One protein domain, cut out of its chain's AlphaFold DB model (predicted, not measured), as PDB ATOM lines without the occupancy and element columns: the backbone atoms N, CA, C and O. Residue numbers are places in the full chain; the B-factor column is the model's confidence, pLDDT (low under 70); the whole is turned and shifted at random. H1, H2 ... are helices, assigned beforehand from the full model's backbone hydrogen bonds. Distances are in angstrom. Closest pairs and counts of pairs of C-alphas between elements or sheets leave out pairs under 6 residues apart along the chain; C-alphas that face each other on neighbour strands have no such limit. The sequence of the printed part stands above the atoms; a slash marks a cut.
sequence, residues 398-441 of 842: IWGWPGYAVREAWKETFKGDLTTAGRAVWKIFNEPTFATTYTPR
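What this domain is: This is residues 398 to 441 of the 842 residues of an uncharacterized protein of Rubricoccus marinus (UniProt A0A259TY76). The model is a helical hairpin: two helices of similar length, H1 and H2, lie side by side and run opposite ways, joined by a tight turn at residues 416 and 417. Residues 398 to 403 lead into H1 at the open end of the hairpin, and after H2 residues 431 to 441 loop round and fold back toward the first residues of H1. The printed part has 44 residues with two named helices, H1 then H2, and no named strand, and its class is all helix. It is compact, with a radius of gyration of the C-alphas of 10.4 A, and the C-alphas span 29 by 28 by 16 A.

How they stand to each other: H1, residues 404 to 415, and H2, residues 418 to 430, touch, with 18 pairs of C-alphas within 8 A. The closest C-alphas are those of Ala 409 and Ala 421, 4.1 A apart. The two helices stand at a shallow tilt of 22 degrees and run opposite ways, a helical hairpin. Their centres are 9.5 A apart. In H1 and H2 every O i to N i+4 pair is within hydrogen-bond range.

Where its parts are: The printed part begins at Ile 398, with its C-alpha at (404.609, 312.405, 201.459). H1 begins at C-alpha 404, at (394.252, 305.438, 199.589), and measures 16.4 A from first to last C-alpha. H2 measures 17.7 A and ends at C-alpha 430, at (394.441, 290.547, 205.804).

The domain as a whole: The two C-alphas farthest apart are those of Ile 398 and Gly 416, at 29.3 A, while those of Ile 398 and Arg 441 are 18.8 A apart. The printed part has no cut, and the link from H1 to H2 is tight. The mean pLDDT of the printed part is 75.1; residues 420 to 422 and 424 to 437 are under 70.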
ATOM      1  N   ILE A 398     403.246 312.886 201.160       92.56
ATOM      2  CA  ILE A 398     404.609 312.405 201.459       92.56
ATOM      3  C   ILE A 398     404.716 311.479 202.687       92.56
ATOM      4  O   ILE A 398     405.702 310.766 202.834       92.56
ATOM      5  N   TRP A 399     403.712 311.481 203.569       93.94
ATOM      6  CA  TRP A 399     403.653 310.627 204.759       93.94
ATOM      7  C   TRP A 399     403.048 309.239 204.495       93.94
ATOM      8  O   TRP A 399     403.061 308.400 205.393       93.94
ATOM      9  N   GLY A 400     402.438 309.013 203.324       90.62
ATOM     10  CA  GLY A 400     401.707 307.783 202.988       90.62
ATOM     11  C   GLY A 400     400.484 307.485 203.874       90.62
ATOM     12  O   GLY A 400     399.879 306.419 203.752       90.62
ATOM     13  N   TRP A 401     400.109 308.401 204.778       90.75
ATOM     14  CA  TRP A 401     399.069 308.193 205.784       90.75
ATOM     15  C   TRP A 401     398.148 309.417 205.967       90.75
ATOM     16  O   TRP A 401     398.650 310.513 206.238       90.75
ATOM     17  N   PRO A 402     396.809 309.251 205.926       92.56
ATOM     18  CA  PRO A 402     396.079 308.031 205.581       92.56
ATOM     19  C   PRO A 402     396.308 307.645 204.115       92.56
ATOM     20  O   PRO A 402     396.255 308.496 203.227       92.56
ATOM     21  N   GLY A 403     396.552 306.359 203.870       91.25
ATOM     22  CA  GLY A 403     396.720 305.817 202.522       91.25
ATOM     23  C   GLY A 403     395.393 305.686 201.768       91.25
ATOM     24  O   GLY A 403     394.319 305.734 202.377       91.25
ATOM     25  N   TYR A 404     395.445 305.485 200.449       91.75
ATOM     26  CA  TYR A 404     394.252 305.438 199.589       91.75
ATOM     27  C   TYR A 404     393.159 304.464 200.057       91.75
ATOM     28  O   TYR A 404     391.988 304.817 199.985       91.75
ATOM     29  N   ALA A 405     393.501 303.291 200.594       88.69
ATOM     30  CA  ALA A 405     392.525 302.313 201.080       88.69
ATOM     31  C   ALA A 405     391.714 302.820 202.282       88.69
ATOM     32  O   ALA A 405     390.510 302.584 202.378       88.69
ATOM     33  N   VAL A 406     392.357 303.581 203.174       87.62
ATOM     34  CA  VAL A 406     391.700 304.240 204.313       87.62
ATOM     35  C   VAL A 406     390.821 305.395 203.827       87.62
ATOM     36  O   VAL A 406     389.736 305.609 204.367       87.62
ATOM     37  N   ARG A 407     391.244 306.108 202.773       90.19
ATOM     38  CA  ARG A 407     390.438 307.159 202.128       90.19
ATOM     39  C   ARG A 407     389.209 306.577 201.425       90.19
ATOM     40  O   ARG A 407     388.123 307.113 201.618       90.19
ATOM     41  N   GLU A 408     389.344 305.473 200.686       88.12
ATOM     42  CA  GLU A 408     388.219 304.755 200.066       88.12
ATOM     43  C   GLU A 408     387.253 304.237 201.147       88.12
ATOM     44  O   GLU A 408     386.058 304.522 201.085       88.12
ATOM     45  N   ALA A 409     387.758 303.590 202.203       84.19
ATOM     46  CA  ALA A 409     386.934 303.133 203.323       84.19
ATOM     47  C   ALA A 409     386.145 304.272 203.996       84.19
ATOM     48  O   ALA A 409     384.942 304.137 204.235       84.19
ATOM     49  N   TRP A 410     386.786 305.416 204.262       82.88
ATOM     50  CA  TRP A 410     386.126 306.608 204.803       82.88
ATOM     51  C   TRP A 410     385.059 307.140 203.832       82.88
ATOM     52  O   TRP A 410     383.909 307.351 204.222       82.88
ATOM     53  N   LYS A 411     385.420 307.326 202.557       84.62
ATOM     54  CA  LYS A 411     384.558 307.858 201.491       84.62
ATOM     55  C   LYS A 411     383.287 307.025 201.309       84.62
ATOM     56  O   LYS A 411     382.196 307.592 201.270       84.62
ATOM     57  N   GLU A 412     383.408 305.700 201.252       81.94
ATOM     58  CA  GLU A 412     382.259 304.802 201.085       81.94
ATOM     59  C   GLU A 412     381.424 304.671 202.374       81.94
ATOM     60  O   GLU A 412     380.195 304.665 202.294       81.94
ATOM     61  N   THR A 413     382.042 304.727 203.565       79.56
ATOM     62  CA  THR A 413     381.306 304.794 204.849       79.56
ATOM     63  C   THR A 413     380.379 306.013 204.896       79.56
ATOM     64  O   THR A 413     379.200 305.882 205.215       79.56
ATOM     65  N   PHE A 414     380.872 307.197 204.512       79.81
ATOM     66  CA  PHE A 414     380.076 308.435 204.497       79.81
ATOM     67  C   PHE A 414     379.027 308.500 203.370       79.81
ATOM     68  O   PHE A 414     378.127 309.337 203.426       79.81
ATOM     69  N   LYS A 415     379.099 307.609 202.372       79.19
ATOM     70  CA  LYS A 415     378.032 307.382 201.378       79.19
ATOM     71  C   LYS A 415     376.981 306.361 201.836       79.19
ATOM     72  O   LYS A 415     375.931 306.270 201.207       79.19
ATOM     73  N   GLY A 416     377.260 305.591 202.891       71.75
ATOM     74  CA  GLY A 416     376.423 304.482 203.359       71.75
ATOM     75  C   GLY A 416     376.754 303.111 202.749       71.75
ATOM     76  O   GLY A 416     376.093 302.136 203.101       71.75
ATOM     77  N   ASP A 417     377.777 302.990 201.893       74.75
ATOM     78  CA  ASP A 417     378.251 301.686 201.402       74.75
ATOM     79  C   ASP A 417     379.229 301.054 202.405       74.75
ATOM     80  O   ASP A 417     380.455 301.024 202.238       74.75
ATOM     81  N   LEU A 418     378.640 300.522 203.477       75.75
ATOM     82  CA  LEU A 418     379.338 299.766 204.516       75.75
ATOM     83  C   LEU A 418     379.976 298.469 203.981       75.75
ATOM     84  O   LEU A 418     380.927 297.970 204.576       75.75
ATOM     85  N   THR A 419     379.498 297.933 202.855       71.62
ATOM     86  CA  THR A 419     379.967 296.662 202.277       71.62
ATOM     87  C   THR A 419     381.266 296.845 201.491       71.62
ATOM     88  O   THR A 419     382.158 295.994 201.532       71.62
ATOM     89  N   THR A 420     381.422 297.960 200.779       69.25
ATOM     90  CA  THR A 420     382.688 298.329 200.128       69.25
ATOM     91  C   THR A 420     383.675 298.910 201.134       69.25
ATOM     92  O   THR A 420     384.839 298.516 201.109       69.25
ATOM     93  N   ALA A 421     383.220 299.733 202.087       64.44
ATOM     94  CA  ALA A 421     384.072 300.202 203.180       64.44
ATOM     95  C   ALA A 421     384.628 299.040 204.023       64.44
ATOM     96  O   ALA A 421     385.836 298.961 204.249       64.44
ATOM     97  N   GLY A 422     383.771 298.090 204.415       64.88
ATOM     98  CA  GLY A 422     384.167 296.887 205.149       64.88
ATOM     99  C   GLY A 422     385.171 296.026 204.382       64.88
ATOM    100  O   GLY A 422     386.159 295.592 204.967       64.88
ATOM    101  N   ARG A 423     384.989 295.842 203.064       70.69
ATOM    102  CA  ARG A 423     385.962 295.129 202.214       70.69
ATOM    103  C   ARG A 423     387.299 295.860 202.097       70.69
ATOM    104  O   ARG A 423     388.327 295.196 202.154       70.69
ATOM    105  N   ALA A 424     387.303 297.188 201.965       65.25
ATOM    106  CA  ALA A 424     388.537 297.974 201.921       65.25
ATOM    107  C   ALA A 424     389.326 297.859 203.239       65.25
ATOM    108  O   ALA A 424     390.522 297.593 203.207       65.25
ATOM    109  N   VAL A 425     388.654 297.968 204.392       68.62
ATOM    110  CA  VAL A 425     389.282 297.777 205.713       68.62
ATOM    111  C   VAL A 425     389.769 296.339 205.902       68.62
ATOM    112  O   VAL A 425     390.910 296.129 206.309       68.62
ATOM    113  N   TRP A 426     388.932 295.346 205.590       67.62
ATOM    114  CA  TRP A 426     389.280 293.931 205.738       67.62
ATOM    115  C   TRP A 426     390.502 293.552 204.896       67.62
ATOM    116  O   TRP A 426     391.396 292.894 205.421       67.62
ATOM    117  N   LYS A 427     390.584 294.036 203.648       65.81
ATOM    118  CA  LYS A 427     391.748 293.869 202.767       65.81
ATOM    119  C   LYS A 427     393.043 294.359 203.434       65.81
ATOM    120  O   LYS A 427     393.913 293.533 203.693       65.81
ATOM    121  N   ILE A 428     393.114 295.626 203.867       64.75
ATOM    122  CA  ILE A 428     394.308 296.210 204.526       64.75
ATOM    123  C   ILE A 428     394.839 295.333 205.677       64.75
ATOM    124  O   ILE A 428     396.050 295.204 205.844       64.75
ATOM    125  N   PHE A 429     393.948 294.751 206.486       67.44
ATOM    126  CA  PHE A 429     394.320 293.953 207.661       67.44
ATOM    127  C   PHE A 429     394.595 292.465 207.379       67.44
ATOM    128  O   PHE A 429     395.061 291.770 208.280       67.44
ATOM    129  N   ASN A 430     394.309 291.965 206.172       56.97
ATOM    130  CA  ASN A 430     394.441 290.547 205.804       56.97
ATOM    131  C   ASN A 430     395.372 290.302 204.601       56.97
ATOM    132  O   ASN A 430     395.633 289.153 204.239       56.97
ATOM    133  N   GLU A 431     395.887 291.364 203.986       59.03
ATOM    134  CA  GLU A 431     396.863 291.310 202.900       59.03
ATOM    135  C   GLU A 431     398.265 290.860 203.358       59.03
ATOM    136  O   GLU A 431     398.724 291.266 204.427       59.03
ATOM    137  N   PRO A 432     399.009 290.099 202.530       48.78
ATOM    138  CA  PRO A 432     398.549 289.362 201.347       48.78
ATOM    139  C   PRO A 432     397.937 287.990 201.703       48.78
ATOM    140  O   PRO A 432     397.377 287.323 200.843       48.78
ATOM    141  N   THR A 433     398.068 287.544 202.958       46.59
ATOM    142  CA  THR A 433     397.902 286.141 203.383       46.59
ATOM    143  C   THR A 433     396.489 285.577 203.214       46.59
ATOM    144  O   THR A 433     396.342 284.383 202.968       46.59
ATOM    145  N   PHE A 434     395.452 286.408 203.355       40.25
ATOM    146  CA  PHE A 434     394.048 285.989 203.241       40.25
ATOM    147  C   PHE A 434     393.215 286.891 202.315       40.25
ATOM    148  O   PHE A 434     392.003 286.706 202.220       40.25
ATOM    149  N   ALA A 435     393.828 287.875 201.648       52.75
ATOM    150  CA  ALA A 435     393.127 288.843 200.808       52.75
ATOM    151  C   ALA A 435     393.990 289.328 199.631       52.75
ATOM    152  O   ALA A 435     395.151 289.692 199.815       52.75
ATOM    153  N   THR A 436     393.393 289.411 198.434       54.44
ATOM    154  CA  THR A 436     394.022 290.042 197.258       54.44
ATOM    155  C   THR A 436     394.326 291.514 197.534       54.44
ATOM    156  O   THR A 436     393.497 292.209 198.130       54.44
ATOM    157  N   THR A 437     395.469 292.027 197.080       65.44
ATOM    158  CA  THR A 437     395.923 293.371 197.466       65.44
ATOM    159  C   THR A 437     394.959 294.491 197.071       65.44
ATOM    160  O   THR A 437     394.437 294.544 195.953       65.44
ATOM    161  N   TYR A 438     394.770 295.449 197.974       79.69
ATOM    162  CA  TYR A 438     394.306 296.780 197.645       79.69
ATOM    163  C   TYR A 438     395.196 297.468 196.594       79.69
ATOM    164  O   TYR A 438     396.415 297.567 196.715       79.69
ATOM    165  N   THR A 439     394.529 298.048 195.605       84.50
ATOM    166  CA  THR A 439     395.088 298.890 194.544       84.50
ATOM    167  C   THR A 439     394.167 300.109 194.385       84.50
ATOM    168  O   THR A 439     392.946 299.935 194.407       84.50
ATOM    169  N   PRO A 440     394.663 301.357 194.306       89.44
ATOM    170  CA  PRO A 440     393.801 302.541 194.288       89.44
ATOM    171  C   PRO A 440     393.122 302.733 192.927       89.44
ATOM    172  O   PRO A 440     393.706 302.406 191.897       89.44
ATOM    173  N   ARG A 441     391.904 303.289 192.905       91.75
ATOM    174  CA  ARG A 441     391.224 303.656 191.649       91.75
ATOM    175  C   ARG A 441     391.921 304.862 191.010       91.75
ATOM    176  O   ARG A 441     392.257 305.803 191.729       91.75
TER     177      ARG A 441